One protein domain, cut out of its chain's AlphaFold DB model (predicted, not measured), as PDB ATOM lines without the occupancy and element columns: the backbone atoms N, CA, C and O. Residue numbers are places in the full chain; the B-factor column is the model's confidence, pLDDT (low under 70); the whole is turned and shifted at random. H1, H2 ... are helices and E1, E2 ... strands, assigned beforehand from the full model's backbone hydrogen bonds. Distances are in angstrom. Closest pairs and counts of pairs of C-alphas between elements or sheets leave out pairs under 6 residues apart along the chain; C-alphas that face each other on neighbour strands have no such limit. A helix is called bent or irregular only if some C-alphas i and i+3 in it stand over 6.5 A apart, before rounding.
ATOM      1  N   ILE A 617      22.814  -4.184 -23.342       43.19
ATOM      2  CA  ILE A 617      22.202  -5.483 -22.967       43.19
ATOM      3  C   ILE A 617      21.833  -5.529 -21.468       43.19
ATOM      4  O   ILE A 617      20.670  -5.827 -21.172       43.19
ATOM      5  N   PRO A 618      22.701  -5.093 -20.525       39.72
ATOM      6  CA  PRO A 618      22.345  -5.056 -19.107       39.72
ATOM      7  C   PRO A 618      21.128  -4.176 -18.791       39.72
ATOM      8  O   PRO A 618      20.395  -4.479 -17.850       39.72
ATOM      9  N   ALA A 619      20.889  -3.117 -19.574       38.44
ATOM     10  CA  ALA A 619      19.772  -2.185 -19.404       38.44
ATOM     11  C   ALA A 619      18.486  -2.633 -20.129       38.44
ATOM     12  O   ALA A 619      17.385  -2.314 -19.678       38.44
ATOM     13  N   PHE A 620      18.601  -3.380 -21.232       43.91
ATOM     14  CA  PHE A 620      17.455  -3.905 -21.978       43.91
ATOM     15  C   PHE A 620      16.865  -5.151 -21.307       43.91
ATOM     16  O   PHE A 620      15.654  -5.231 -21.109       43.91
ATOM     17  N   CYS A 621      17.713  -6.073 -20.842       40.62
ATOM     18  CA  CYS A 621      17.262  -7.264 -20.119       40.62
ATOM     19  C   CYS A 621      16.665  -6.950 -18.729       40.62
ATOM     20  O   CYS A 621      16.046  -7.823 -18.137       40.62
ATOM     21  N   MET A 622      16.796  -5.718 -18.210       38.38
ATOM     22  CA  MET A 622      16.025  -5.238 -17.044       38.38
ATOM     23  C   MET A 622      14.565  -4.870 -17.372       38.38
ATOM     24  O   MET A 622      13.791  -4.605 -16.455       38.38
ATOM     25  N   ARG A 623      14.181  -4.769 -18.654       41.72
ATOM     26  CA  ARG A 623      12.874  -4.231 -19.088       41.72
ATOM     27  C   ARG A 623      12.008  -5.214 -19.881       41.72
ATOM     28  O   ARG A 623      10.865  -4.883 -20.194       41.72
ATOM     29  N   LEU A 624      12.511  -6.409 -20.186       45.59
ATOM     30  CA  LEU A 624      11.689  -7.496 -20.718       45.59
ATOM     31  C   LEU A 624      10.884  -8.141 -19.574       45.59
ATOM     32  O   LEU A 624      11.473  -8.486 -18.550       45.59
ATOM     33  N   PRO A 625       9.561  -8.338 -19.711       46.56
ATOM     34  CA  PRO A 625       8.784  -9.031 -18.690       46.56
ATOM     35  C   PRO A 625       9.181 -10.515 -18.630       46.56
ATOM     36  O   PRO A 625       9.105 -11.220 -19.637       46.56
ATOM     37  N   CYS A 626       9.506 -11.018 -17.435       44.19
ATOM     38  CA  CYS A 626       9.938 -12.404 -17.156       44.19
ATOM     39  C   CYS A 626       8.892 -13.510 -17.467       44.19
ATOM     40  O   CYS A 626       9.043 -14.663 -17.052       44.19
ATOM     41  N   ALA A 627       7.806 -13.158 -18.157       43.06
ATOM     42  CA  ALA A 627       6.657 -13.998 -18.483       43.06
ATOM     43  C   ALA A 627       6.588 -14.416 -19.969       43.06
ATOM     44  O   ALA A 627       5.689 -15.169 -20.336       43.06
ATOM     45  N   ALA A 628       7.508 -13.952 -20.823       49.31
ATOM     46  CA  ALA A 628       7.546 -14.309 -22.245       49.31
ATOM     47  C   ALA A 628       8.076 -15.741 -22.475       49.31
ATOM     48  O   ALA A 628       9.240 -15.953 -22.818       49.31
ATOM     49  N   ASP A 629       7.208 -16.736 -22.279       52.31
ATOM     50  CA  ASP A 629       7.474 -18.122 -22.663       52.31
ATOM     51  C   ASP A 629       7.643 -18.259 -24.187       52.31
ATOM     52  O   ASP A 629       6.846 -17.734 -24.965       52.31
ATOM     53  N   GLY A 630       8.663 -19.009 -24.616       57.72
ATOM     54  CA  GLY A 630       8.900 -19.312 -26.034       57.72
ATOM     55  C   GLY A 630       9.837 -18.353 -26.777       57.72
ATOM     56  O   GLY A 630      10.055 -18.549 -27.969       57.72
ATOM     57  N   LEU A 631      10.418 -17.355 -26.098       69.81
ATOM     58  CA  LEU A 631      11.327 -16.384 -26.718       69.81
ATOM     59  C   LEU A 631      12.496 -17.077 -27.459       69.81
ATOM     60  O   LEU A 631      13.089 -18.040 -26.958       69.81
ATOM     61  N   ARG A 632      12.845 -16.553 -28.639       67.56
ATOM     62  CA  ARG A 632      14.029 -16.927 -29.426       67.56
ATOM     63  C   ARG A 632      14.990 -15.741 -29.459       67.56
ATOM     64  O   ARG A 632      14.565 -14.627 -29.745       67.56
ATOM     65  N   LEU A 633      16.273 -15.966 -29.186       72.44
ATOM     66  CA  LEU A 633      17.301 -14.924 -29.207       72.44
ATOM     67  C   LEU A 633      18.373 -15.269 -30.244       72.44
ATOM     68  O   LEU A 633      18.910 -16.374 -30.226       72.44
ATOM     69  N   SER A 634      18.710 -14.319 -31.119       64.50
ATOM     70  CA  SER A 634      19.864 -14.422 -32.018       64.50
ATOM     71  C   SER A 634      20.808 -13.247 -31.780       64.50
ATOM     72  O   SER A 634      20.457 -12.090 -32.011       64.50
ATOM     73  N   TYR A 635      22.005 -13.553 -31.295       63.03
ATOM     74  CA  TYR A 635      23.074 -12.598 -31.047       63.03
ATOM     75  C   TYR A 635      24.160 -12.771 -32.110       63.03
ATOM     76  O   TYR A 635      24.946 -13.717 -32.066       63.03
ATOM     77  N   LYS A 636      24.190 -11.843 -33.069       56.44
ATOM     78  CA  LYS A 636      25.177 -11.824 -34.148       56.44
ATOM     79  C   LYS A 636      26.262 -10.801 -33.852       56.44
ATOM     80  O   LYS A 636      26.037  -9.604 -34.036       56.44
ATOM     81  N   ARG A 637      27.425 -11.237 -33.357       50.31
ATOM     82  CA  ARG A 637      28.536 -10.314 -33.090       50.31
ATOM     83  C   ARG A 637      29.898 -10.998 -33.029       50.31
ATOM     84  O   ARG A 637      30.101 -11.919 -32.254       50.31
ATOM     85  N   TYR A 638      30.872 -10.435 -33.740       42.34
ATOM     86  CA  TYR A 638      32.241 -10.961 -33.844       42.34
ATOM     87  C   TYR A 638      33.081 -10.966 -32.553       42.34
ATOM     88  O   TYR A 638      34.178 -11.516 -32.544       42.34
ATOM     89  N   LYS A 639      32.588 -10.381 -31.455       43.94
ATOM     90  CA  LYS A 639      33.258 -10.412 -30.149       43.94
ATOM     91  C   LYS A 639      32.485 -11.315 -29.200       43.94
ATOM     92  O   LYS A 639      31.402 -10.941 -28.735       43.94
ATOM     93  N   GLY A 640      33.068 -12.478 -28.909       46.84
ATOM     94  CA  GLY A 640      32.634 -13.326 -27.805       46.84
ATOM     95  C   GLY A 640      32.709 -12.532 -26.506       46.84
ATOM     96  O   GLY A 640      33.716 -11.888 -26.230       46.84
ATOM     97  N   ASN A 641      31.614 -12.520 -25.755       51.78
ATOM     98  CA  ASN A 641      31.512 -11.782 -24.505       51.78
ATOM     99  C   ASN A 641      31.457 -12.811 -23.371       51.78
ATOM    100  O   ASN A 641      30.511 -13.603 -23.307       51.78
ATOM    101  N   TYR A 642      32.492 -12.839 -22.526       49.25
ATOM    102  CA  TYR A 642      32.540 -13.718 -21.358       49.25
ATOM    103  C   TYR A 642      31.304 -13.465 -20.485       49.25
ATOM    104  O   TYR A 642      30.917 -12.320 -20.258       49.25
ATOM    105  N   GLY A 643      30.634 -14.535 -20.062       60.50
ATOM    106  CA  GLY A 643      29.385 -14.424 -19.313       60.50
ATOM    107  C   GLY A 643      28.167 -13.957 -20.126       60.50
ATOM    108  O   GLY A 643      27.147 -13.656 -19.526       60.50
ATOM    109  N   LEU A 644      28.188 -13.919 -21.469       71.94
ATOM    110  CA  LEU A 644      26.959 -13.648 -22.239       71.94
ATOM    111  C   LEU A 644      25.912 -14.750 -22.042       71.94
ATOM    112  O   LEU A 644      24.741 -14.456 -21.819       71.94
ATOM    113  N   VAL A 645      26.329 -16.018 -22.110       73.19
ATOM    114  CA  VAL A 645      25.433 -17.153 -21.843       73.19
ATOM    115  C   VAL A 645      24.997 -17.140 -20.378       73.19
ATOM    116  O   VAL A 645      23.823 -17.374 -20.116       73.19
ATOM    117  N   GLU A 646      25.887 -16.770 -19.452       76.88
ATOM    118  CA  GLU A 646      25.557 -16.546 -18.041       76.88
ATOM    119  C   GLU A 646      24.499 -15.448 -17.843       76.88
ATOM    120  O   GLU A 646      23.495 -15.663 -17.171       76.88
ATOM    121  N   GLU A 647      24.679 -14.273 -18.444       73.44
ATOM    122  CA  GLU A 647      23.767 -13.138 -18.300       73.44
ATOM    123  C   GLU A 647      22.406 -13.429 -18.946       73.44
ATOM    124  O   GLU A 647      21.363 -13.115 -18.365       73.44
ATOM    125  N   ILE A 648      22.392 -14.070 -20.120       77.25
ATOM    126  CA  ILE A 648      21.153 -14.518 -20.765       77.25
ATOM    127  C   ILE A 648      20.478 -15.596 -19.910       77.25
ATOM    128  O   ILE A 648      19.263 -15.544 -19.749       77.25
ATOM    129  N   SER A 649      21.211 -16.552 -19.336       77.69
ATOM    130  CA  SER A 649      20.608 -17.642 -18.563       77.69
ATOM    131  C   SER A 649      20.104 -17.192 -17.189       77.69
ATOM    132  O   SER A 649      19.038 -17.632 -16.762       77.69
ATOM    133  N   LEU A 650      20.782 -16.235 -16.545       77.69
ATOM    134  CA  LEU A 650      20.320 -15.565 -15.323       77.69
ATOM    135  C   LEU A 650      19.044 -14.742 -15.546       77.69
ATOM    136  O   LEU A 650      18.162 -14.730 -14.689       77.69
ATOM    137  N   ARG A 651      18.943 -14.023 -16.673       75.12
ATOM    138  CA  ARG A 651      17.849 -13.063 -16.922       75.12
ATOM    139  C   ARG A 651      16.687 -13.638 -17.735       75.12
ATOM    140  O   ARG A 651      15.556 -13.183 -17.588       75.12
ATOM    141  N   LEU A 652      16.945 -14.631 -18.586       80.75
ATOM    142  CA  LEU A 652      15.981 -15.283 -19.481       80.75
ATOM    143  C   LEU A 652      16.026 -16.827 -19.349       80.75
ATOM    144  O   LEU A 652      16.099 -17.526 -20.361       80.75
ATOM    145  N   PRO A 653      15.896 -17.415 -18.139       81.75
ATOM    146  CA  PRO A 653      15.976 -18.870 -17.939       81.75
ATOM    147  C   PRO A 653      14.865 -19.667 -18.651       81.75
ATOM    148  O   PRO A 653      14.924 -20.893 -18.711       81.75
ATOM    149  N   LYS A 654      13.834 -19.007 -19.194       82.12
ATOM    150  CA  LYS A 654      12.730 -19.622 -19.959       82.12
ATOM    151  C   LYS A 654      12.890 -19.511 -21.486       82.12
ATOM    152  O   LYS A 654      11.956 -19.838 -22.219       82.12
ATOM    153  N   LEU A 655      14.046 -19.043 -21.966       82.75
ATOM    154  CA  LEU A 655      14.378 -18.946 -23.390       82.75
ATOM    155  C   LEU A 655      14.239 -20.313 -24.084       82.75
ATOM    156  O   LEU A 655      14.698 -21.319 -23.551       82.75
ATOM    157  N   ALA A 656      13.619 -20.349 -25.266       81.44
ATOM    158  CA  ALA A 656      13.376 -21.586 -26.016       81.44
ATOM    159  C   ALA A 656      14.437 -21.860 -27.095       81.44
ATOM    160  O   ALA A 656      14.731 -23.022 -27.390       81.44
ATOM    161  N   SER A 657      15.025 -20.804 -27.667       83.88
ATOM    162  CA  SER A 657      16.103 -20.896 -28.656       83.88
ATOM    163  C   SER A 657      17.158 -19.815 -28.435       83.88
ATOM    164  O   SER A 657      16.810 -18.651 -28.218       83.88
ATOM    165  N   LEU A 658      18.428 -20.203 -28.517       83.81
ATOM    166  CA  LEU A 658      19.596 -19.340 -28.374       83.81
ATOM    167  C   LEU A 658      20.549 -19.579 -29.546       83.81
ATOM    168  O   LEU A 658      21.101 -20.668 -29.678       83.81
ATOM    169  N   ASN A 659      20.748 -18.561 -30.376       79.81
ATOM    170  CA  ASN A 659      21.723 -18.553 -31.460       79.81
ATOM    171  C   ASN A 659      22.783 -17.474 -31.186       79.81
ATOM    172  O   ASN A 659      22.425 -16.319 -30.944       79.81
ATOM    173  N   ILE A 660      24.061 -17.845 -31.198       74.69
ATOM    174  CA  ILE A 660      25.208 -16.988 -30.880       74.69
ATOM    175  C   ILE A 660      26.258 -17.141 -31.981       74.69
ATOM    176  O   ILE A 660      26.704 -18.248 -32.256       74.69
ATOM    177  N   ASP A 661      26.727 -16.037 -32.553       66.31
ATOM    178  CA  ASP A 661      27.937 -16.048 -33.380       66.31
ATOM    179  C   ASP A 661      29.166 -15.819 -32.464       66.31
ATOM    180  O   ASP A 661      29.161 -14.885 -31.660       66.31
ATOM    181  N   GLY A 662      30.208 -16.662 -32.530       60.69
ATOM    182  CA  GLY A 662      31.363 -16.571 -31.615       60.69
ATOM    183  C   GLY A 662      32.488 -17.592 -31.857       60.69
ATOM    184  O   GLY A 662      32.340 -18.529 -32.636       60.69
ATOM    185  N   THR A 663      33.636 -17.447 -31.183       56.12
ATOM    186  CA  THR A 663      34.839 -18.288 -31.417       56.12
ATOM    187  C   THR A 663      34.904 -19.542 -30.505       56.12
ATOM    188  O   THR A 663      34.139 -19.629 -29.540       56.12
ATOM    189  N   PRO A 664      35.780 -20.542 -30.774       51.62
ATOM    190  CA  PRO A 664      35.752 -21.844 -30.085       51.62
ATOM    191  C   PRO A 664      36.074 -21.827 -28.587       51.62
ATOM    192  O   PRO A 664      35.637 -22.717 -27.860       51.62
ATOM    193  N   ALA A 665      36.845 -20.842 -28.112       51.12
ATOM    194  CA  ALA A 665      37.378 -20.820 -26.746       51.12
ATOM    195  C   ALA A 665      36.288 -20.775 -25.653       51.12
ATOM    196  O   ALA A 665      36.539 -21.117 -24.499       51.12
ATOM    197  N   PHE A 666      35.070 -20.371 -26.016       57.03
ATOM    198  CA  PHE A 666      33.997 -20.049 -25.077       57.03
ATOM    199  C   PHE A 666      33.019 -21.201 -24.804       57.03
ATOM    200  O   PHE A 666      32.188 -21.087 -23.896       57.03
ATOM    201  N   LEU A 667      33.104 -22.317 -25.542       58.69
ATOM    202  CA  LEU A 667      32.118 -23.396 -25.422       58.69
ATOM    203  C   LEU A 667      32.151 -24.054 -24.034       58.69
ATOM    204  O   LEU A 667      31.121 -24.151 -23.373       58.69
ATOM    205  N   ASN A 668      33.345 -24.418 -23.554       58.31
ATOM    206  CA  ASN A 668      33.532 -25.097 -22.265       58.31
ATOM    207  C   ASN A 668      33.091 -24.256 -21.056       58.31
ATOM    208  O   ASN A 668      32.664 -24.819 -20.053       58.31
ATOM    209  N   HIS A 669      33.165 -22.926 -21.151       60.53
ATOM    210  CA  HIS A 669      32.640 -22.028 -20.116       60.53
ATOM    211  C   HIS A 669      31.104 -21.962 -20.173       60.53
ATOM    212  O   HIS A 669      30.436 -22.127 -19.155       60.53
ATOM    213  N   SER A 670      30.542 -21.851 -21.383       61.62
ATOM    214  CA  SER A 670      29.092 -21.768 -21.620       61.62
ATOM    215  C   SER A 670      28.313 -23.025 -21.192       61.62
ATOM    216  O   SER A 670      27.125 -22.937 -20.882       61.62
ATOM    217  N   VAL A 671      28.961 -24.198 -21.146       64.00
ATOM    218  CA  VAL A 671      28.362 -25.481 -20.711       64.00
ATOM    219  C   VAL A 671      27.758 -25.404 -19.302       64.00
ATOM    220  O   VAL A 671      26.716 -26.011 -19.051       64.00
ATOM    221  N   VAL A 672      28.384 -24.664 -18.377       67.06
ATOM    222  CA  VAL A 672      27.873 -24.511 -17.002       67.06
ATOM    223  C   VAL A 672      26.613 -23.644 -16.998       67.06
ATOM    224  O   VAL A 672      25.605 -24.006 -16.389       67.06
ATOM    225  N   ASP A 673      26.636 -22.536 -17.732       77.12
ATOM    226  CA  ASP A 673      25.548 -21.556 -17.768       77.12
ATOM    227  C   ASP A 673      24.295 -22.075 -18.468       77.12
ATOM    228  O   ASP A 673      23.181 -21.700 -18.093       77.12
ATOM    229  N   LEU A 674      24.456 -22.986 -19.432       77.06
ATOM    230  CA  LEU A 674      23.337 -23.610 -20.134       77.06
ATOM    231  C   LEU A 674      22.427 -24.440 -19.212       77.06
ATOM    232  O   LEU A 674      21.243 -24.596 -19.507       77.06
ATOM    233  N   SER A 675      22.940 -24.901 -18.064       80.50
ATOM    234  CA  SER A 675      22.137 -25.602 -17.050       80.50
ATOM    235  C   SER A 675      21.122 -24.711 -16.325       80.50
ATOM    236  O   SER A 675      20.167 -25.223 -15.744       80.50
ATOM    237  N   ARG A 676      21.279 -23.379 -16.386       82.94
ATOM    238  CA  ARG A 676      20.332 -22.425 -15.785       82.94
ATOM    239  C   ARG A 676      19.086 -22.206 -16.663       82.94
ATOM    240  O   ARG A 676      18.103 -21.639 -16.189       82.94
ATOM    241  N   PHE A 677      19.084 -22.672 -17.919       84.75
ATOM    242  CA  PHE A 677      17.879 -22.658 -18.752       84.75
ATOM    243  C   PHE A 677      16.946 -23.830 -18.429       84.75
ATOM    244  O   PHE A 677      17.328 -24.994 -18.436       84.75
ATOM    245  N   THR A 678      15.671 -23.502 -18.244       83.62
ATOM    246  CA  THR A 678      14.572 -24.419 -17.900       83.62
ATOM    247  C   THR A 678      13.708 -24.828 -19.096       83.62
ATOM    248  O   THR A 678      12.844 -25.692 -18.962       83.62
ATOM    249  N   LYS A 679      13.888 -24.181 -20.258       86.75
ATOM    250  CA  LYS A 679      13.085 -24.404 -21.477       86.75
ATOM    251  C   LYS A 679      13.887 -24.377 -22.785       86.75
ATOM    252  O   LYS A 679      13.276 -24.458 -23.852       86.75
ATOM    253  N   LEU A 680      15.217 -24.285 -22.733       87.56
ATOM    254  CA  LEU A 680      16.042 -24.174 -23.938       87.56
ATOM    255  C   LEU A 680      15.995 -25.487 -24.723       87.56
ATOM    256  O   LEU A 680      16.412 -26.526 -24.216       87.56
ATOM    257  N   ARG A 681      15.474 -25.432 -25.952       87.88
ATOM    258  CA  ARG A 681      15.345 -26.577 -26.870       87.88
ATOM    259  C   ARG A 681      16.336 -26.521 -28.023       87.88
ATOM    260  O   ARG A 681      16.747 -27.571 -28.507       87.88
ATOM    261  N   HIS A 682      16.726 -25.324 -28.451       88.25
ATOM    262  CA  HIS A 682      17.593 -25.134 -29.611       88.25
ATOM    263  C   HIS A 682      18.779 -24.245 -29.240       88.25
ATOM    264  O   HIS A 682      18.591 -23.100 -28.835       88.25
ATOM    265  N   PHE A 683      19.991 -24.771 -29.389       86.81
ATOM    266  CA  PHE A 683      21.230 -24.018 -29.214       86.81
ATOM    267  C   PHE A 683      22.007 -24.007 -30.528       86.81
ATOM    268  O   PHE A 683      22.208 -25.051 -31.153       86.81
ATOM    269  N   GLN A 684      22.435 -22.830 -30.958       83.62
ATOM    270  CA  GLN A 684      23.283 -22.657 -32.125       83.62
ATOM    271  C   GLN A 684      24.455 -21.748 -31.769       83.62
ATOM    272  O   GLN A 684      24.283 -20.690 -31.168       83.62
ATOM    273  N   TRP A 685      25.637 -22.185 -32.173       78.94
ATOM    274  CA  TRP A 685      26.881 -21.454 -32.116       78.94
ATOM    275  C   TRP A 685      27.452 -21.397 -33.539       78.94
ATOM    276  O   TRP A 685      27.780 -22.434 -34.120       78.94
ATOM    277  N   CYS A 686      27.514 -20.214 -34.146       66.75
ATOM    278  CA  CYS A 686      28.075 -20.033 -35.487       66.75
ATOM    279  C   CYS A 686      29.541 -19.609 -35.400       66.75
ATOM    280  O   CYS A 686      29.881 -18.688 -34.656       66.75
ATOM    281  N   MET A 687      30.397 -20.220 -36.223       64.19
ATOM    282  CA  MET A 687      31.799 -19.826 -36.370       64.19
ATOM    283  C   MET A 687      32.053 -19.329 -37.798       64.19
ATOM    284  O   MET A 687      32.225 -20.156 -38.690       64.19
ATOM    285  N   PRO A 688      32.090 -18.008 -38.041       50.84
ATOM    286  CA  PRO A 688      32.118 -17.462 -39.401       50.84
ATOM    287  C   PRO A 688      33.471 -17.581 -40.136       50.84
ATOM    288  O   PRO A 688      33.544 -17.213 -41.300       50.84
ATOM    289  N   TYR A 689      34.537 -18.076 -39.490       45.44
ATOM    290  CA  TYR A 689      35.898 -18.131 -40.064       45.44
ATOM    291  C   TYR A 689      36.390 -19.531 -40.476       45.44
ATOM    292  O   TYR A 689      37.530 -19.664 -40.907       45.44
ATOM    293  N   LEU A 690      35.592 -20.590 -40.303       45.44
ATOM    294  CA  LEU A 690      36.018 -21.976 -40.589       45.44
ATOM    295  C   LEU A 690      35.259 -22.628 -41.757       45.44
ATOM    296  O   LEU A 690      35.433 -23.818 -42.012       45.44
ATOM    297  N   CYS A 691      34.433 -21.866 -42.477       40.59
ATOM    298  CA  CYS A 691      33.520 -22.397 -43.492       40.59
ATOM    299  C   CYS A 691      34.190 -22.848 -44.810       40.59
ATOM    300  O   CYS A 691      33.555 -23.583 -45.559       40.59
ATOM    301  N   ASP A 692      35.451 -22.476 -45.082       35.62
ATOM    302  CA  ASP A 692      36.142 -22.776 -46.357       35.62
ATOM    303  C   ASP A 692      37.150 -23.941 -46.317       35.62
ATOM    304  O   ASP A 692      37.784 -24.270 -47.326       35.62
ATOM    305  N   VAL A 693      37.300 -24.632 -45.183       39.19
ATOM    306  CA  VAL A 693      38.129 -25.846 -45.151       39.19
ATOM    307  C   VAL A 693      37.384 -26.980 -45.864       39.19
ATOM    308  O   VAL A 693      36.404 -27.525 -45.356       39.19
ATOM    309  N   ARG A 694      37.863 -27.379 -47.050       39.84
ATOM    310  CA  ARG A 694      37.355 -28.557 -47.776       39.84
ATOM    311  C   ARG A 694      37.741 -29.845 -47.033       39.84
ATOM    312  O   ARG A 694      38.761 -30.461 -47.328       39.84
ATOM    313  N   TYR A 695      36.928 -30.251 -46.059       47.62
ATOM    314  CA  TYR A 695      37.151 -31.447 -45.239       47.62
ATOM    315  C   TYR A 695      36.941 -32.758 -46.024       47.62
ATOM    316  O   TYR A 695      35.866 -33.353 -45.977       47.62
ATOM    317  N   SER A 696      37.980 -33.237 -46.717       42.88
ATOM    318  CA  SER A 696      38.018 -34.585 -47.320       42.88
ATOM    319  C   SER A 696      38.823 -35.612 -46.508       42.88
ATOM    320  O   SER A 696      38.651 -36.813 -46.707       42.88
ATOM    321  N   GLN A 697      39.655 -35.174 -45.556       41.34
ATOM    322  CA  GLN A 697      40.372 -36.025 -44.596       41.34
ATOM    323  C   GLN A 697      40.235 -35.430 -43.183       41.34
ATOM    324  O   GLN A 697      40.592 -34.276 -42.960       41.34
ATOM    325  N   GLY A 698      39.673 -36.205 -42.241       52.91
ATOM    326  CA  GLY A 698      39.444 -35.803 -40.836       52.91
ATOM    327  C   GLY A 698      37.975 -35.783 -40.371       52.91
ATOM    328  O   GLY A 698      37.706 -35.642 -39.181       52.91
ATOM    329  N   THR A 699      37.000 -35.971 -41.265       63.25
ATOM    330  CA  THR A 699      35.561 -35.799 -40.963       63.25
ATOM    331  C   THR A 699      35.038 -36.689 -39.822       63.25
ATOM    332  O   THR A 699      34.200 -36.248 -39.038       63.25
ATOM    333  N   ILE A 700      35.558 -37.915 -39.669       65.69
ATOM    334  CA  ILE A 700      35.185 -38.831 -38.571       65.69
ATOM    335  C   ILE A 700      35.721 -38.338 -37.215       65.69
ATOM    336  O   ILE A 700      35.006 -38.398 -36.217       65.69
ATOM    337  N   GLU A 701      36.945 -37.809 -37.175       66.44
ATOM    338  CA  GLU A 701      37.559 -37.261 -35.957       66.44
ATOM    339  C   GLU A 701      36.812 -36.000 -35.496       66.44
ATOM    340  O   GLU A 701      36.533 -35.827 -34.309       66.44
ATOM    341  N   VAL A 702      36.387 -35.160 -36.450       68.12
ATOM    342  CA  VAL A 702      35.527 -33.995 -36.189       68.12
ATOM    343  C   VAL A 702      34.159 -34.420 -35.641       68.12
ATOM    344  O   VAL A 702      33.705 -33.837 -34.656       68.12
ATOM    345  N   LEU A 703      33.520 -35.448 -36.216       72.75
ATOM    346  CA  LEU A 703      32.259 -36.004 -35.698       72.75
ATOM    347  C   LEU A 703      32.412 -36.529 -34.262       72.75
ATOM    348  O   LEU A 703      31.582 -36.219 -33.411       72.75
ATOM    349  N   GLN A 704      33.482 -37.272 -33.965       73.69
ATOM    350  CA  GLN A 704      33.756 -37.791 -32.618       73.69
ATOM    351  C   GLN A 704      34.032 -36.669 -31.604       73.69
ATOM    352  O   GLN A 704      33.486 -36.694 -30.499       73.69
ATOM    353  N   SER A 705      34.818 -35.654 -31.981       73.62
ATOM    354  CA  SER A 705      35.080 -34.484 -31.134       73.62
ATOM    355  C   SER A 705      33.802 -33.694 -30.836       73.62
ATOM    356  O   SER A 705      33.571 -33.313 -29.690       73.62
ATOM    357  N   GLN A 706      32.955 -33.460 -31.844       77.12
ATOM    358  CA  GLN A 706      31.694 -32.737 -31.661       77.12
ATOM    359  C   GLN A 706      30.670 -33.539 -30.852       77.12
ATOM    360  O   GLN A 706      30.001 -32.958 -30.003       77.12
ATOM    361  N   LEU A 707      30.570 -34.859 -31.050       80.75
ATOM    362  CA  LEU A 707      29.684 -35.727 -30.267       80.75
ATOM    363  C   LEU A 707      29.950 -35.593 -28.761       80.75
ATOM    364  O   LEU A 707      29.007 -35.515 -27.976       80.75
ATOM    365  N   HIS A 708      31.222 -35.539 -28.356       79.44
ATOM    366  CA  HIS A 708      31.593 -35.357 -26.954       79.44
ATOM    367  C   HIS A 708      31.130 -33.993 -26.411       79.44
ATOM    368  O   HIS A 708      30.505 -33.932 -25.352       79.44
ATOM    369  N   GLU A 709      31.363 -32.910 -27.159       78.62
ATOM    370  CA  GLU A 709      30.911 -31.555 -26.802       78.62
ATOM    371  C   GLU A 709      29.374 -31.475 -26.697       78.62
ATOM    372  O   GLU A 709      28.838 -30.965 -25.713       78.62
ATOM    373  N   VAL A 710      28.647 -32.038 -27.667       83.19
ATOM    374  CA  VAL A 710      27.175 -32.066 -27.688       83.19
ATOM    375  C   VAL A 710      26.603 -32.948 -26.571       83.19
ATOM    376  O   VAL A 710      25.622 -32.561 -25.933       83.19
ATOM    377  N   GLY A 711      27.231 -34.088 -26.275       81.81
ATOM    378  CA  GLY A 711      26.857 -34.954 -25.155       81.81
ATOM    379  C   GLY A 711      26.957 -34.235 -23.807       81.81
ATOM    380  O   GLY A 711      26.006 -34.263 -23.023       81.81
ATOM    381  N   LEU A 712      28.057 -33.509 -23.569       80.88
ATOM    382  CA  LEU A 712      28.243 -32.684 -22.366       80.88
ATOM    383  C   LEU A 712      27.182 -31.577 -22.246       80.88
ATOM    384  O   LEU A 712      26.643 -31.358 -21.159       80.88
ATOM    385  N   LEU A 713      26.846 -30.910 -23.354       81.62
ATOM    386  CA  LEU A 713      25.796 -29.887 -23.396       81.62
ATOM    387  C   LEU A 713      24.414 -30.476 -23.089       81.62
ATOM    388  O   LEU A 713      23.681 -29.925 -22.270       81.62
ATOM    389  N   GLY A 714      24.072 -31.619 -23.689       83.38
ATOM    390  CA  GLY A 714      22.806 -32.314 -23.445       83.38
ATOM    391  C   GLY A 714      22.659 -32.844 -22.018       83.38
ATOM    392  O   GLY A 714      21.573 -32.769 -21.450       83.38
ATOM    393  N   ALA A 715      23.750 -33.319 -21.412       82.25
ATOM    394  CA  ALA A 715      23.767 -33.746 -20.013       82.25
ATOM    395  C   ALA A 715      23.573 -32.573 -19.031       82.25
ATOM    396  O   ALA A 715      23.011 -32.755 -17.953       82.25
ATOM    397  N   ARG A 716      24.027 -31.363 -19.394       81.50
ATOM    398  CA  ARG A 716      23.875 -30.147 -18.574       81.50
ATOM    399  C   ARG A 716      22.578 -29.384 -18.836       81.50
ATOM    400  O   ARG A 716      22.106 -28.711 -17.928       81.50
ATOM    401  N   CYS A 717      21.984 -29.513 -20.020       84.56
ATOM    402  CA  CYS A 717      20.705 -28.910 -20.389       84.56
ATOM    403  C   CYS A 717      19.736 -29.996 -20.913       84.56
ATOM    404  O   CYS A 717      19.589 -30.154 -22.127       84.56
ATOM    405  N   PRO A 718      19.046 -30.752 -20.031       82.88
ATOM    406  CA  PRO A 718      18.193 -31.883 -20.432       82.88
ATOM    407  C   PRO A 718      17.004 -31.516 -21.335       82.88
ATOM    408  O   PRO A 718      16.394 -32.390 -21.952       82.88
ATOM    409  N   THR A 719      16.647 -30.229 -21.420       86.56
ATOM    410  CA  THR A 719      15.599 -29.727 -22.324       86.56
ATOM    411  C   THR A 719      16.065 -29.559 -23.768       86.56
ATOM    412  O   THR A 719      15.221 -29.390 -24.651       86.56
ATOM    413  N   LEU A 720      17.377 -29.606 -24.017       88.69
ATOM    414  CA  LEU A 720      17.972 -29.352 -25.319       88.69
ATOM    415  C   LEU A 720      17.642 -30.485 -26.304       88.69
ATOM    416  O   LEU A 720      17.872 -31.659 -26.025       88.69
ATOM    417  N   LYS A 721      17.106 -30.120 -27.472       88.44
ATOM    418  CA  LYS A 721      16.670 -31.036 -28.539       88.44
ATOM    419  C   LYS A 721      17.457 -30.898 -29.833       88.44
ATOM    420  O   LYS A 721      17.593 -31.886 -30.548       88.44
ATOM    421  N   SER A 722      18.025 -29.729 -30.115       88.88
ATOM    422  CA  SER A 722      19.004 -29.578 -31.192       88.88
ATOM    423  C   SER A 722      20.162 -28.670 -30.796       88.88
ATOM    424  O   SER A 722      19.980 -27.681 -30.083       88.88
ATOM    425  N   CYS A 723      21.342 -28.990 -31.313       87.19
ATOM    426  CA  CYS A 723      22.586 -28.283 -31.061       87.19
ATOM    427  C   CYS A 723      23.371 -28.133 -32.375       87.19
ATOM    428  O   CYS A 723      23.631 -29.129 -33.038       87.19
ATOM    429  N   LYS A 724      23.771 -26.925 -32.778       83.81
ATOM    430  CA  LYS A 724      24.721 -26.719 -33.891       83.81
ATOM    431  C   LYS A 724      25.924 -25.961 -33.347       83.81
ATOM    432  O   LYS A 724      25.751 -24.834 -32.908       83.81
ATOM    433  N   LEU A 725      27.107 -26.576 -33.341       76.31
ATOM    434  CA  LEU A 725      28.309 -26.003 -32.708       76.31
ATOM    435  C   LEU A 725      29.321 -25.435 -33.702       76.31
ATOM    436  O   LEU A 725      29.979 -24.433 -33.428       76.31
ATOM    437  N   ARG A 726      29.498 -26.138 -34.820       71.75
ATOM    438  CA  ARG A 726      30.410 -25.813 -35.921       71.75
ATOM    439  C   ARG A 726      29.791 -26.383 -37.189       71.75
ATOM    440  O   ARG A 726      29.087 -27.391 -37.135       71.75
ATOM    441  N   GLU A 727      30.041 -25.756 -38.325       64.44
ATOM    442  CA  GLU A 727      29.633 -26.331 -39.608       64.44
ATOM    443  C   GLU A 727      30.498 -27.572 -39.931       64.44
ATOM    444  O   GLU A 727      31.623 -27.666 -39.433       64.44
ATOM    445  N   PRO A 728      29.994 -28.558 -40.699       60.34
ATOM    446  CA  PRO A 728      28.682 -28.605 -41.356       60.34
ATOM    447  C   PRO A 728      27.546 -29.211 -40.508       60.34
ATOM    448  O   PRO A 728      26.390 -29.151 -40.922       60.34
ATOM    449  N   PHE A 729      27.830 -29.803 -39.343       74.62
ATOM    450  CA  PHE A 729      26.871 -30.664 -38.639       74.62
ATOM    451  C   PHE A 729      25.959 -29.905 -37.662       74.62
ATOM    452  O   PHE A 729      26.409 -29.292 -36.691       74.62
ATOM    453  N   ALA A 730      24.645 -30.010 -37.873       80.75
ATOM    454  CA  ALA A 730      23.674 -29.843 -36.799       80.75
ATOM    455  C   ALA A 730      23.482 -31.195 -36.096       80.75
ATOM    456  O   ALA A 730      23.575 -32.241 -36.726       80.75
ATOM    457  N   TRP A 731      23.191 -31.187 -34.802       86.38
ATOM    458  CA  TRP A 731      22.970 -32.379 -33.987       86.38
ATOM    459  C   TRP A 731      21.561 -32.355 -33.406       86.38
ATOM    460  O   TRP A 731      21.085 -31.311 -32.951       86.38
ATOM    461  N   VAL A 732      20.896 -33.507 -33.401       87.44
ATOM    462  CA  VAL A 732      19.547 -33.690 -32.854       87.44
ATOM    463  C   VAL A 732      19.593 -34.760 -31.768       87.44
ATOM    464  O   VAL A 732      20.254 -35.786 -31.926       87.44
ATOM    465  N   GLN A 733      18.907 -34.504 -30.655       87.38
ATOM    466  CA  GLN A 733      18.727 -35.486 -29.593       87.38
ATOM    467  C   GLN A 733      17.508 -36.351 -29.909       87.38
ATOM    468  O   GLN A 733      16.388 -35.840 -29.944       87.38
ATOM    469  N   ILE A 734      17.727 -37.653 -30.077       84.38
ATOM    470  CA  ILE A 734      16.655 -38.630 -30.308       84.38
ATOM    471  C   ILE A 734      15.991 -38.981 -28.971       84.38
ATOM    472  O   ILE A 734      14.817 -38.699 -28.742       84.38
ATOM    473  N   CYS A 735      16.781 -39.512 -28.040       83.69
ATOM    474  CA  CYS A 735      16.383 -39.794 -26.664       83.69
ATOM    475  C   CYS A 735      17.444 -39.238 -25.687       83.69
ATOM    476  O   CYS A 735      18.505 -38.789 -26.134       83.69
ATOM    477  N   PRO A 736      17.180 -39.182 -24.366       80.56
ATOM    478  CA  PRO A 736      18.102 -38.587 -23.397       80.56
ATOM    479  C   PRO A 736      19.540 -39.118 -23.522       80.56
ATOM    480  O   PRO A 736      19.797 -40.312 -23.383       80.56
ATOM    481  N   GLY A 737      20.467 -38.201 -23.812       76.56
ATOM    482  CA  GLY A 737      21.895 -38.486 -23.984       76.56
ATOM    483  C   GLY A 737      22.325 -39.012 -25.364       76.56
ATOM    484  O   GLY A 737      23.513 -38.947 -25.670       76.56
ATOM    485  N   VAL A 738      21.397 -39.436 -26.229       84.81
ATOM    486  CA  VAL A 738      21.707 -39.953 -27.574       84.81
ATOM    487  C   VAL A 738      21.550 -38.852 -28.622       84.81
ATOM    488  O   VAL A 738      20.447 -38.355 -28.870       84.81
ATOM    489  N   TRP A 739      22.667 -38.496 -29.258       86.75
ATOM    490  CA  TRP A 739      22.771 -37.413 -30.235       86.75
ATOM    491  C   TRP A 739      23.250 -37.927 -31.592       86.75
ATOM    492  O   TRP A 739      24.226 -38.671 -31.667       86.75
ATOM    493  N   ILE A 740      22.580 -37.495 -32.661       83.62
ATOM    494  CA  ILE A 740      22.856 -37.916 -34.042       83.62
ATOM    495  C   ILE A 740      23.024 -36.667 -34.925       83.62
ATOM    496  O   ILE A 740      22.279 -35.695 -34.741       83.62
ATOM    497  N   PRO A 741      23.994 -36.642 -35.861       82.44
ATOM    498  CA  PRO A 741      24.152 -35.530 -36.787       82.44
ATOM    499  C   PRO A 741      23.013 -35.516 -37.819       82.44
ATOM    500  O   PRO A 741      22.792 -36.475 -38.553       82.44
ATOM    501  N   ASN A 742      22.311 -34.390 -37.888       74.38
ATOM    502  CA  ASN A 742      21.323 -34.047 -38.902       74.38
ATOM    503  C   ASN A 742      22.033 -33.227 -39.993       74.38
ATOM    504  O   ASN A 742      22.429 -32.081 -39.757       74.38
ATOM    505  N   ALA A 743      22.263 -33.838 -41.156       61.09
ATOM    506  CA  ALA A 743      23.125 -33.292 -42.201       61.09
ATOM    507  C   ALA A 743      22.369 -32.913 -43.478       61.09
ATOM    508  O   ALA A 743      21.381 -33.534 -43.859       61.09
ATOM    509  N   SER A 744      22.905 -31.916 -44.181       54.66
ATOM    510  CA  SER A 744      22.584 -31.655 -45.582       54.66
ATOM    511  C   SER A 744      23.266 -32.679 -46.510       54.66
ATOM    512  O   SER A 744      24.174 -33.405 -46.104       54.66
ATOM    513  N   GLN A 745      22.828 -32.711 -47.775       50.19
ATOM    514  CA  GLN A 745      23.083 -33.719 -48.829       50.19
ATOM    515  C   GLN A 745      24.557 -33.973 -49.252       50.19
ATOM    516  O   GLN A 745      24.802 -34.435 -50.360       50.19
ATOM    517  N   ARG A 746      25.570 -33.602 -48.458       54.12
ATOM    518  CA  ARG A 746      26.998 -33.726 -48.832       54.12
ATOM    519  C   ARG A 746      27.849 -34.565 -47.869       54.12
ATOM    520  O   ARG A 746      29.063 -34.610 -48.036       54.12
ATOM    521  N   ALA A 747      27.250 -35.196 -46.856       60.72
ATOM    522  CA  ALA A 747      27.992 -35.928 -45.819       60.72
ATOM    523  C   ALA A 747      27.342 -37.248 -45.349       60.72
ATOM    524  O   ALA A 747      27.813 -37.829 -44.368       60.72
ATOM    525  N   GLY A 748      26.279 -37.737 -46.004       66.25
ATOM    526  CA  GLY A 748      25.522 -38.900 -45.527       66.25
ATOM    527  C   GLY A 748      26.345 -40.189 -45.492       66.25
ATOM    528  O   GLY A 748      26.262 -40.938 -44.521       66.25
ATOM    529  N   SER A 749      27.223 -40.394 -46.476       69.69
ATOM    530  CA  SER A 749      28.146 -41.540 -46.543       69.69
ATOM    531  C   SER A 749      29.026 -41.697 -45.292       69.69
ATOM    532  O   SER A 749      29.095 -42.782 -44.712       69.69
ATOM    533  N   VAL A 750      29.655 -40.607 -44.837       72.75
ATOM    534  CA  VAL A 750      30.534 -40.598 -43.655       72.75
ATOM    535  C   VAL A 750      29.738 -40.802 -42.366       72.75
ATOM    536  O   VAL A 750      30.207 -41.482 -41.454       72.75
ATOM    537  N   ILE A 751      28.526 -40.244 -42.290       74.75
ATOM    538  CA  ILE A 751      27.631 -40.410 -41.137       74.75
ATOM    539  C   ILE A 751      27.145 -41.858 -41.027       74.75
ATOM    540  O   ILE A 751      27.147 -42.403 -39.925       74.75
ATOM    541  N   PHE A 752      26.798 -42.498 -42.147       78.00
ATOM    542  CA  PHE A 752      26.440 -43.916 -42.188       78.00
ATOM    543  C   PHE A 752      27.595 -44.798 -41.699       78.00
ATOM    544  O   PHE A 752      27.409 -45.616 -40.799       78.00
ATOM    545  N   ASP A 753      28.810 -44.600 -42.230       79.06
ATOM    546  CA  ASP A 753      29.988 -45.368 -41.807       79.06
ATOM    547  C   ASP A 753      30.316 -45.142 -40.319       79.06
ATOM    548  O   ASP A 753      30.631 -46.096 -39.606       79.06
ATOM    549  N   TRP A 754      30.191 -43.906 -39.821       82.88
ATOM    550  CA  TRP A 754      30.369 -43.576 -38.403       82.88
ATOM    551  C   TRP A 754      29.316 -44.247 -37.507       82.88
ATOM    552  O   TRP A 754      29.686 -44.880 -36.517       82.88
ATOM    553  N   LEU A 755      28.027 -44.170 -37.861       82.38
ATOM    554  CA  LEU A 755      26.931 -44.750 -37.080       82.38
ATOM    555  C   LEU A 755      27.004 -46.282 -37.074       82.38
ATOM    556  O   LEU A 755      26.932 -46.895 -36.006       82.38
ATOM    557  N   ARG A 756      27.246 -46.903 -38.239       85.38
ATOM    558  CA  ARG A 756      27.461 -48.352 -38.368       85.38
ATOM    559  C   ARG A 756      28.624 -48.813 -37.504       85.38
ATOM    560  O   ARG A 756      28.474 -49.769 -36.750       85.38
ATOM    561  N   ASN A 757      29.767 -48.133 -37.570       83.62
ATOM    562  CA  ASN A 757      30.929 -48.493 -36.760       83.62
ATOM    563  C   ASN A 757      30.662 -48.253 -35.259       83.62
ATOM    564  O   ASN A 757      31.080 -49.060 -34.433       83.62
ATOM    565  N   GLY A 758      29.923 -47.199 -34.896       81.88
ATOM    566  CA  GLY A 758      29.508 -46.909 -33.520       81.88
ATOM    567  C   GLY A 758      28.604 -47.986 -32.915       81.88
ATOM    568  O   GLY A 758      28.823 -48.385 -31.772       81.88
ATOM    569  N   LEU A 759      27.642 -48.509 -33.683       85.25
ATOM    570  CA  LEU A 759      26.793 -49.633 -33.273       85.25
ATOM    571  C   LEU A 759      27.580 -50.955 -33.254       85.25
ATOM    572  O   LEU A 759      27.602 -51.638 -32.232       85.25
ATOM    573  N   LEU A 760      28.325 -51.271 -34.320       84.12
ATOM    574  CA  LEU A 760      29.094 -52.517 -34.453       84.12
ATOM    575  C   LEU A 760      30.140 -52.691 -33.336       84.12
ATOM    576  O   LEU A 760      30.291 -53.782 -32.778       84.12
ATOM    577  N   LEU A 761      30.845 -51.607 -32.991       81.81
ATOM    578  CA  LEU A 761      31.825 -51.553 -31.899       81.81
ATOM    579  C   LEU A 761      31.184 -51.274 -30.529       81.81
ATOM    580  O   LEU A 761      31.871 -51.359 -29.518       81.81
ATOM    581  N   ARG A 762      29.883 -50.950 -30.484       76.50
ATOM    582  CA  ARG A 762      29.131 -50.504 -29.294       76.50
ATOM    583  C   ARG A 762      29.722 -49.263 -28.601       76.50
ATOM    584  O   ARG A 762      29.507 -49.053 -27.412       76.50
ATOM    585  N   ASN A 763      30.404 -48.413 -29.370       77.31
ATOM    586  CA  ASN A 763      31.050 -47.172 -28.927       77.31
ATOM    587  C   ASN A 763      30.147 -45.926 -29.066       77.31
ATOM    588  O   ASN A 763      30.626 -44.798 -28.957       77.31
ATOM    589  N   LEU A 764      28.848 -46.105 -29.329       79.00
ATOM    590  CA  LEU A 764      27.873 -45.015 -29.308       79.00
ATOM    591  C   LEU A 764      27.562 -44.614 -27.844       79.00
ATOM    592  O   LEU A 764      27.171 -45.488 -27.064       79.00
ATOM    593  N   PRO A 765      27.687 -43.330 -27.451       76.38
ATOM    594  CA  PRO A 765      27.283 -42.873 -26.121       76.38
ATOM    595  C   PRO A 765      25.812 -43.188 -25.842       76.38
ATOM    596  O   PRO A 765      24.971 -43.051 -26.730       76.38
ATOM    597  N   GLU A 766      25.507 -43.603 -24.611       81.38
ATOM    598  CA  GLU A 766      24.142 -43.911 -24.165       81.38
ATOM    599  C   GLU A 766      23.397 -44.945 -25.044       81.38
ATOM    600  O   GLU A 766      22.167 -44.960 -25.105       81.38
ATOM    601  N   LEU A 767      24.126 -45.876 -25.685       84.06
ATOM    602  CA  LEU A 767      23.546 -46.985 -26.460       84.06
ATOM    603  C   LEU A 767      22.414 -47.751 -25.727       84.06
ATOM    604  O   LEU A 767      21.435 -48.091 -26.393       84.06
ATOM    605  N   PRO A 768      22.459 -48.010 -24.400       86.19
ATOM    606  CA  PRO A 768      21.326 -48.603 -23.685       86.19
ATOM    607  C   PRO A 768      20.033 -47.776 -23.781       86.19
ATOM    608  O   PRO A 768      18.959 -48.356 -23.932       86.19
ATOM    609  N   ASN A 769      20.124 -46.441 -23.774       86.50
ATOM    610  CA  ASN A 769      18.968 -45.548 -23.895       86.50
ATOM    611  C   ASN A 769      18.418 -45.547 -25.326       86.50
ATOM    612  O   ASN A 769      17.205 -45.471 -25.507       86.50
ATOM    613  N   LEU A 770      19.281 -45.678 -26.344       86.12
ATOM    614  CA  LEU A 770      18.844 -45.878 -27.731       86.12
ATOM    615  C   LEU A 770      18.105 -47.212 -27.879       86.12
ATOM    616  O   LEU A 770      16.999 -47.243 -28.413       86.12
ATOM    617  N   LEU A 771      18.677 -48.304 -27.362       88.75
ATOM    618  CA  LEU A 771      18.051 -49.626 -27.423       88.75
ATOM    619  C   LEU A 771      16.723 -49.654 -26.660       88.75
ATOM    620  O   LEU A 771      15.761 -50.192 -27.188       88.75
ATOM    621  N   SER A 772      16.636 -49.038 -25.476       88.00
ATOM    622  CA  SER A 772      15.382 -48.921 -24.717       88.00
ATOM    623  C   SER A 772      14.353 -48.007 -25.391       88.00
ATOM    624  O   SER A 772      13.155 -48.224 -25.223       88.00
ATOM    625  N   HIS A 773      14.790 -46.987 -26.133       87.44
ATOM    626  CA  HIS A 773      13.896 -46.133 -26.912       87.44
ATOM    627  C   HIS A 773      13.294 -46.902 -28.095       87.44
ATOM    628  O   HIS A 773      12.081 -46.859 -28.279       87.44
ATOM    629  N   LEU A 774      14.118 -47.667 -28.823       86.62
ATOM    630  CA  LEU A 774      13.679 -48.579 -29.883       86.62
ATOM    631  C   LEU A 774      12.750 -49.684 -29.339       86.62
ATOM    632  O   LEU A 774      11.729 -49.977 -29.954       86.62
ATOM    633  N   ASP A 775      13.043 -50.236 -28.156       85.38
ATOM    634  CA  ASP A 775      12.204 -51.233 -27.461       85.38
ATOM    635  C   ASP A 775      10.786 -50.692 -27.187       85.38
ATOM    636  O   ASP A 775       9.801 -51.423 -27.256       85.38
ATOM    637  N   GLY A 776      10.654 -49.377 -26.976       85.50
ATOM    638  CA  GLY A 776       9.362 -48.698 -26.845       85.50
ATOM    639  C   GLY A 776       8.447 -48.839 -28.071       85.50
ATOM    640  O   GLY A 776       7.225 -48.840 -27.914       85.50
ATOM    641  N   TYR A 777       9.012 -49.027 -29.269       85.69
ATOM    642  CA  TYR A 777       8.260 -49.249 -30.509       85.69
ATOM    643  C   TYR A 777       7.812 -50.707 -30.693       85.69
ATOM    644  O   TYR A 777       6.944 -50.957 -31.528       85.69
ATOM    645  N   ALA A 778       8.298 -51.661 -29.887       83.94
ATOM    646  CA  ALA A 778       7.922 -53.079 -29.977       83.94
ATOM    647  C   ALA A 778       6.402 -53.322 -29.899       83.94
ATOM    648  O   ALA A 778       5.889 -54.271 -30.487       83.94
ATOM    649  N   ARG A 779       5.661 -52.449 -29.197       76.88
ATOM    650  CA  ARG A 779       4.193 -52.528 -29.086       76.88
ATOM    651  C   ARG A 779       3.450 -52.107 -30.356       76.88
ATOM    652  O   ARG A 779       2.334 -52.566 -30.569       76.88
ATOM    653  N   SER A 780       4.031 -51.213 -31.155       80.62
ATOM    654  CA  SER A 780       3.444 -50.706 -32.406       80.62
ATOM    655  C   SER A 780       4.036 -51.361 -33.655       80.62
ATOM    656  O   SER A 780       3.422 -51.311 -34.714       80.62
ATOM    657  N   MET A 781       5.216 -51.969 -33.537       84.94
ATOM    658  CA  MET A 781       5.967 -52.581 -34.626       84.94
ATOM    659  C   MET A 781       6.697 -53.827 -34.089       84.94
ATOM    660  O   MET A 781       7.827 -53.708 -33.617       84.94
ATOM    661  N   PRO A 782       6.077 -55.025 -34.136       82.69
ATOM    662  CA  PRO A 782       6.655 -56.248 -33.565       82.69
ATOM    663  C   PRO A 782       8.053 -56.586 -34.105       82.69
ATOM    664  O   PRO A 782       8.918 -56.994 -33.339       82.69
ATOM    665  N   VAL A 783       8.307 -56.287 -35.385       83.06
ATOM    666  CA  VAL A 783       9.618 -56.428 -36.048       83.06
ATOM    667  C   VAL A 783      10.740 -55.706 -35.286       83.06
ATOM    668  O   VAL A 783      11.870 -56.188 -35.249       83.06
ATOM    669  N   ALA A 784      10.442 -54.592 -34.606       85.25
ATOM    670  CA  ALA A 784      11.417 -53.892 -33.773       85.25
ATOM    671  C   ALA A 784      11.911 -54.762 -32.603       85.25
ATOM    672  O   ALA A 784      13.095 -54.727 -32.272       85.25
ATOM    673  N   ALA A 785      11.029 -55.567 -31.997       85.44
ATOM    674  CA  ALA A 785      11.391 -56.482 -30.917       85.44
ATOM    675  C   ALA A 785      12.323 -57.596 -31.412       85.44
ATOM    676  O   ALA A 785      13.316 -57.900 -30.747       85.44
ATOM    677  N   ASP A 786      12.041 -58.153 -32.591       86.75
ATOM    678  CA  ASP A 786      12.834 -59.222 -33.202       86.75
ATOM    679  C   ASP A 786      14.229 -58.723 -33.606       86.75
ATOM    680  O   ASP A 786      15.236 -59.315 -33.216       86.75
ATOM    681  N   VAL A 787      14.319 -57.573 -34.283       89.88
ATOM    682  CA  VAL A 787      15.601 -56.940 -34.648       89.88
ATOM    683  C   VAL A 787      16.430 -56.602 -33.403       89.88
ATOM    684  O   VAL A 787      17.629 -56.890 -33.348       89.88
ATOM    685  N   LEU A 788      15.806 -56.050 -32.355       90.06
ATOM    686  CA  LEU A 788      16.486 -55.772 -31.086       90.06
ATOM    687  C   LEU A 788      16.927 -57.049 -30.368       90.06
ATOM    688  O   LEU A 788      18.006 -57.058 -29.776       90.06
ATOM    689  N   SER A 789      16.121 -58.111 -30.401       88.31
ATOM    690  CA  SER A 789      16.447 -59.431 -29.850       88.31
ATOM    691  C   SER A 789      17.695 -60.008 -30.524       88.31
ATOM    692  O   SER A 789      18.684 -60.301 -29.846       88.31
ATOM    693  N   VAL A 790      17.701 -60.058 -31.859       90.38
ATOM    694  CA  VAL A 790      18.814 -60.574 -32.667       90.38
ATOM    695  C   VAL A 790      20.085 -59.742 -32.456       90.38
ATOM    696  O   VAL A 790      21.148 -60.307 -32.195       90.38
ATOM    697  N   TYR A 791      19.993 -58.408 -32.458       91.06
ATOM    698  CA  TYR A 791      21.139 -57.534 -32.182       91.06
ATOM    699  C   TYR A 791      21.686 -57.687 -30.750       91.06
ATOM    700  O   TYR A 791      22.903 -57.733 -30.551       91.06
ATOM    701  N   LYS A 792      20.811 -57.802 -29.737       89.19
ATOM    702  CA  LYS A 792      21.219 -58.049 -28.340       89.19
ATOM    703  C   LYS A 792      21.915 -59.414 -28.207       89.19
ATOM    704  O   LYS A 792      22.944 -59.485 -27.539       89.19
ATOM    705  N   ALA A 793      21.417 -60.459 -28.871       88.25
ATOM    706  CA  ALA A 793      22.023 -61.793 -28.872       88.25
ATOM    707  C   ALA A 793      23.391 -61.824 -29.584       88.25
ATOM    708  O   ALA A 793      24.355 -62.388 -29.062       88.25
ATOM    709  N   ALA A 794      23.515 -61.147 -30.730       87.38
ATOM    710  CA  ALA A 794      24.757 -61.068 -31.500       87.38
ATOM    711  C   ALA A 794      25.875 -60.247 -30.817       87.38
ATOM    712  O   ALA A 794      27.029 -60.291 -31.248       87.38
ATOM    713  N   ALA A 795      25.580 -59.522 -29.731       82.38
ATOM    714  CA  ALA A 795      26.540 -58.656 -29.044       82.38
ATOM    715  C   ALA A 795      27.765 -59.393 -28.456       82.38
ATOM    716  O   ALA A 795      28.810 -58.765 -28.258       82.38
ATOM    717  N   HIS A 796      27.643 -60.698 -28.188       82.44
ATOM    718  CA  HIS A 796      28.726 -61.554 -27.683       82.44
ATOM    719  C   HIS A 796      29.606 -62.165 -28.789       82.44
ATOM    720  O   HIS A 796      30.701 -62.642 -28.495       82.44
ATOM    721  N   LEU A 797      29.159 -62.145 -30.049       85.31
ATOM    722  CA  LEU A 797      29.899 -62.694 -31.190       85.31
ATOM    723  C   LEU A 797      31.062 -61.762 -31.589       85.31
ATOM    724  O   LEU A 797      30.963 -60.549 -31.384       85.31
ATOM    725  N   PRO A 798      32.164 -62.264 -32.176       81.69
ATOM    726  CA  PRO A 798      33.258 -61.409 -32.640       81.69
ATOM    727  C   PRO A 798      32.817 -60.478 -33.787       81.69
ATOM    728  O   PRO A 798      31.893 -60.772 -34.533       81.69
ATOM    729  N   ILE A 799      33.494 -59.338 -33.973       78.81
ATOM    730  CA  ILE A 799      33.155 -58.330 -35.014       78.81
ATOM    731  C   ILE A 799      33.364 -58.863 -36.454       78.81
ATOM    732  O   ILE A 799      32.827 -58.329 -37.432       78.81
ATOM    733  N   SER A 800      34.151 -59.929 -36.600       78.69
ATOM    734  CA  SER A 800      34.301 -60.693 -37.840       78.69
ATOM    735  C   SER A 800      33.093 -61.577 -38.169       78.69
ATOM    736  O   SER A 800      32.972 -61.984 -39.321       78.69
ATOM    737  N   ASP A 801      32.209 -61.858 -37.207       84.69
ATOM    738  CA  ASP A 801      31.046 -62.722 -37.402       84.69
ATOM    739  C   ASP A 801      30.019 -62.067 -38.350       84.69
ATOM    740  O   ASP A 801      29.595 -60.929 -38.099       84.69
ATOM    741  N   PRO A 802      29.588 -62.753 -39.428       83.31
ATOM    742  CA  PRO A 802      28.567 -62.235 -40.336       83.31
ATOM    743  C   PRO A 802      27.267 -61.861 -39.621       83.31
ATOM    744  O   PRO A 802      26.695 -60.815 -39.920       83.31
ATOM    745  N   SER A 803      26.844 -62.645 -38.628       83.12
ATOM    746  CA  SER A 803      25.599 -62.443 -37.875       83.12
ATOM    747  C   SER A 803      25.612 -61.116 -37.119       83.12
ATOM    748  O   SER A 803      24.609 -60.412 -37.100       83.12
ATOM    749  N   ARG A 804      26.771 -60.723 -36.564       84.25
ATOM    750  CA  ARG A 804      26.949 -59.433 -35.874       84.25
ATOM    751  C   ARG A 804      26.933 -58.243 -36.836       84.25
ATOM    752  O   ARG A 804      26.515 -57.149 -36.453       84.25
ATOM    753  N   ARG A 805      27.374 -58.432 -38.084       82.62
ATOM    754  CA  ARG A 805      27.284 -57.404 -39.134       82.62
ATOM    755  C   ARG A 805      25.852 -57.253 -39.637       82.62
ATOM    756  O   ARG A 805      25.363 -56.129 -39.666       82.62
ATOM    757  N   ILE A 806      25.191 -58.368 -39.950       85.75
ATOM    758  CA  ILE A 806      23.795 -58.425 -40.405       85.75
ATOM    759  C   ILE A 806      22.881 -57.785 -39.357       85.75
ATOM    760  O   ILE A 806      22.269 -56.766 -39.647       85.75
ATOM    761  N   SER A 807      22.936 -58.228 -38.097       88.69
ATOM    762  CA  SER A 807      22.105 -57.658 -37.026       88.69
ATOM    763  C   SER A 807      22.352 -56.165 -36.768       88.69
ATOM    764  O   SER A 807      21.485 -55.468 -36.248       88.69
ATOM    765  N   THR A 808      23.551 -55.657 -37.085       88.06
ATOM    766  CA  THR A 808      23.852 -54.216 -37.009       88.06
ATOM    767  C   THR A 808      23.235 -53.454 -38.185       88.06
ATOM    768  O   THR A 808      22.774 -52.332 -37.991       88.06
ATOM    769  N   LEU A 809      23.206 -54.044 -39.385       86.44
ATOM    770  CA  LEU A 809      22.517 -53.488 -40.553       86.44
ATOM    771  C   LEU A 809      20.995 -53.515 -40.363       86.44
ATOM    772  O   LEU A 809      20.361 -52.496 -40.597       86.44
ATOM    773  N   ASP A 810      20.427 -54.595 -39.824       87.62
ATOM    774  CA  ASP A 810      18.992 -54.681 -39.512       87.62
ATOM    775  C   ASP A 810      18.566 -53.584 -38.521       87.62
ATOM    776  O   ASP A 810      17.537 -52.928 -38.694       87.62
ATOM    777  N   LEU A 811      19.399 -53.314 -37.505       87.94
ATOM    778  CA  LEU A 811      19.176 -52.219 -36.556       87.94
ATOM    779  C   LEU A 811      19.293 -50.832 -37.221       87.94
ATOM    780  O   LEU A 811      18.566 -49.913 -36.837       87.94
ATOM    781  N   LEU A 812      20.178 -50.675 -38.217       87.00
ATOM    782  CA  LEU A 812      20.295 -49.459 -39.036       87.00
ATOM    783  C   LEU A 812      19.069 -49.255 -39.939       87.00
ATOM    784  O   LEU A 812      18.581 -48.130 -40.041       87.00
ATOM    785  N   SER A 813      18.539 -50.319 -40.542       85.75
ATOM    786  CA  SER A 813      17.298 -50.283 -41.323       85.75
ATOM    787  C   SER A 813      16.105 -49.903 -40.444       85.75
ATOM    788  O   SER A 813      15.391 -48.954 -40.762       85.75
ATOM    789  N   LEU A 814      15.952 -50.539 -39.277       86.62
ATOM    790  CA  LEU A 814      14.860 -50.256 -38.339       86.62
ATOM    791  C   LEU A 814      14.806 -48.777 -37.925       86.62
ATOM    792  O   LEU A 814      13.746 -48.155 -37.954       86.62
ATOM    793  N   GLY A 815      15.939 -48.180 -37.542       84.62
ATOM    794  CA  GLY A 815      15.951 -46.759 -37.177       84.62
ATOM    795  C   GLY A 815      15.774 -45.810 -38.370       84.62
ATOM    796  O   GLY A 815      15.389 -44.658 -38.170       84.62
ATOM    797  N   HIS A 816      15.990 -46.277 -39.603       82.69
ATOM    798  CA  HIS A 816      15.657 -45.506 -40.797       82.69
ATOM    799  C   HIS A 816      14.139 -45.512 -41.039       82.69
ATOM    800  O   HIS A 816      13.546 -44.445 -41.176       82.69
ATOM    801  N   GLU A 817      13.500 -46.686 -40.979       82.62
ATOM    802  CA  GLU A 817      12.039 -46.842 -41.087       82.62
ATOM    803  C   GLU A 817      11.281 -46.051 -40.007       82.62
ATOM    804  O   GLU A 817      10.254 -45.432 -40.283       82.62
ATOM    805  N   LEU A 818      11.820 -46.002 -38.783       81.94
ATOM    806  CA  LEU A 818      11.277 -45.210 -37.674       81.94
ATOM    807  C   LEU A 818      11.558 -43.695 -37.783       81.94
ATOM    808  O   LEU A 818      11.167 -42.936 -36.894       81.94
ATOM    809  N   GLY A 819      12.247 -43.235 -38.832       76.06
ATOM    810  CA  GLY A 819      12.573 -41.823 -39.051       76.06
ATOM    811  C   GLY A 819      13.611 -41.244 -38.078       76.06
ATOM    812  O   GLY A 819      13.733 -40.025 -37.962       76.06
ATOM    813  N   ILE A 820      14.363 -42.095 -37.372       79.00
ATOM    814  CA  ILE A 820      15.362 -41.694 -36.366       79.00
ATOM    815  C   ILE A 820      16.627 -41.138 -37.039       79.00
ATOM    816  O   ILE A 820      17.243 -40.203 -36.523       79.00
ATOM    817  N   TRP A 821      16.986 -41.659 -38.215       77.12
ATOM    818  CA  TRP A 821      18.016 -41.092 -39.087       77.12
ATOM    819  C   TRP A 821      17.534 -41.021 -40.543       77.12
ATOM    820  O   TRP A 821      17.159 -42.018 -41.160       77.12
ATOM    821  N   CYS A 822      17.557 -39.807 -41.095       61.28
ATOM    822  CA  CYS A 822      17.056 -39.497 -42.431       61.28
ATOM    823  C   CYS A 822      18.088 -38.673 -43.213       61.28
ATOM    824  O   CYS A 822      18.185 -37.462 -43.020       61.28
ATOM    825  N   THR A 823      18.825 -39.306 -44.127       60.78
ATOM    826  CA  THR A 823      19.544 -38.621 -45.217       60.78
ATOM    827  C   THR A 823      19.356 -39.415 -46.519       60.78
ATOM    828  O   THR A 823      19.228 -40.637 -46.445       60.78
ATOM    829  N   PRO A 824      19.328 -38.775 -47.708       57.12
ATOM    830  CA  PRO A 824      19.137 -39.486 -48.979       57.12
ATOM    831  C   PRO A 824      20.189 -40.583 -49.210       57.12
ATOM    832  O   PRO A 824      19.836 -41.734 -49.452       57.12
ATOM    833  N   ASP A 825      21.466 -40.253 -48.992       60.72
ATOM    834  CA  ASP A 825      22.617 -41.158 -49.142       60.72
ATOM    835  C   ASP A 825      22.585 -42.372 -48.181       60.72
ATOM    836  O   ASP A 825      23.395 -43.289 -48.313       60.72
ATOM    837  N   PHE A 826      21.707 -42.368 -47.166       65.25
ATOM    838  CA  PHE A 826      21.541 -43.491 -46.235       65.25
ATOM    839  C   PHE A 826      20.826 -44.665 -46.911       65.25
ATOM    840  O   PHE A 826      21.187 -45.816 -46.686       65.25
ATOM    841  N   VAL A 827      19.838 -44.369 -47.764       60.50
ATOM    842  CA  VAL A 827      19.036 -45.376 -48.475       60.50
ATOM    843  C   VAL A 827      19.892 -46.097 -49.515       60.50
ATOM    844  O   VAL A 827      19.912 -47.322 -49.541       60.50
ATOM    845  N   GLU A 828      20.688 -45.350 -50.287       61.84
ATOM    846  CA  GLU A 828      21.621 -45.883 -51.299       61.84
ATOM    847  C   GLU A 828      22.742 -46.777 -50.731       61.84
ATOM    848  O   GLU A 828      23.514 -47.345 -51.500       61.84
ATOM    849  N   ARG A 829      22.877 -46.873 -49.400       66.12
ATOM    850  CA  ARG A 829      23.870 -47.714 -48.706       66.12
ATOM    851  C   ARG A 829      23.275 -48.807 -47.816       66.12
ATOM    852  O   ARG A 829      24.037 -49.599 -47.256       66.12
ATOM    853  N   LEU A 830      21.953 -48.819 -47.638       61.41
ATOM    854  CA  LEU A 830      21.225 -49.954 -47.060       61.41
ATOM    855  C   LEU A 830      20.874 -50.999 -48.131       61.41
ATOM    856  O   LEU A 830      20.774 -52.179 -47.801       61.41
TER     857      LEU A 830
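AT A GLANCE: This is residues 617 to 830 of the 831 residues of an uncharacterized protein of Moniliophthora roreri (UniProt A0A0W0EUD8). Look for an elongated two-part body: a twisted sheet, built at one end by a chain wound in strand-then-helix turns, with helices H2, H3 and H4 side by side along one side of it, and beyond its edge strand E6 a head of helices. In that head H6, H7 and H8 fold back and forth on each other, H5 packs on H8, and little H9 packs on H5; H1 lies at the opposite end of the body, near H2. The printed part has 214 residues, with nine named helices and six named strands in the order H1 E1 H2 E2 H3 E3 H4 E4 E5 E6 H5 H6 H7 H8 H9, and its class is mixed, helices and strands. The sheet is mixed and runs E1 E2 E3 E4 E5 E6. The whole is compact, with a radius of gyration of the C-alphas of 19.5 A, and spans 63 by 41 by 27 A.

IN THESE COORDINATES: Start at C-alpha 617, at (22.202, -5.483, -22.967), where H1, residues 617 to 620, begins. Next come E1, residues 632 to 635, H2, residues 644 to 651, and E2, residues 657 to 661. H3, residues 664 to 676, is 21.0 A long and irregular, with C-alphas 665 and 668 7.3 A apart; E3 is residues 682 to 686. Find C-alpha 699 at (35.561, -35.799, -40.963); from there H4 runs 25.9 A to residue 716. Then read E4, residues 722 to 724, E5, residues 730 to 735, 16.0 A long, and E6, residues 738 to 742. H5 is residues 748 to 760, 17.9 A. H6, residues 767 to 779, 20.3 A, is only just irregular, with C-alphas 776 and 779 6.8 A apart. H7 is residues 782 to 794, 18.8 A, and H8 residues 802 to 817, 22.6 A. H9, residues 824 to 827, ends at C-alpha 827, at (19.036, -45.376, -48.475).

HOW THE PARTS SIT: Begin at edge strand E1, parallel to E2, with N 635 and O 659 2.8 A apart. E2 is parallel to E3, N 684 and O 658 at 2.8 A, and E3 to E4, N 685 and O 724 at 2.8 A. E1 H2 E2, E2 H3 E3 and E3 H4 E4 are strand-helix-strand units, parallel neighbour strands with a helix between, each with a right-handed crossover. E4 E5 E6 is a meander, each strand the antiparallel neighbour of the one before; look at N 731 and O 723, 2.7 A, and N 742 and O 730, 2.8 A. H4 on one face of the sheet makes two layers; its height over the sheet is 8.8 A, over E5 and E6. H2 touches H3, C-alphas of Glu 646 and Asp 673 closest at 5.0 A, at a shallow tilt of 12 degrees. H3 touches H4 with residues 671 to 675 alone, C-alphas of Ser 675 and Arg 716 closest at 5.1 A. H5 touches H8, C-alphas of Leu 760 and Thr 808 closest at 6.1 A, and H9, those of Gly 748 and Asp 825 at 5.2 A. H6 and H7 form a helical hairpin, closest C-alphas Ala 778 and Ala 785, 4.9 A; so do H7 and H8, Tyr 791 and Ser 807, 4.9 A. In H2, H4, H5, H7 and H8 every O i to N i+4 pair is within hydrogen-bond range; H3 has 3 of 9, with 7 of 10 O i to N i+3 pairs, H6 has 6 of 9, and H1 and H9 are too short for such a pair.

THE WHOLE: The two C-alphas farthest apart, of Ala 619 and Pro 802, are 64.2 A apart, and the printed part has no cut. The long links are H1 to E1 and E3 to H4. Mean pLDDT of the printed part is 72.9; 73 residues are under 70, among them 617 to 632, 686 to 702 and 822 to 830.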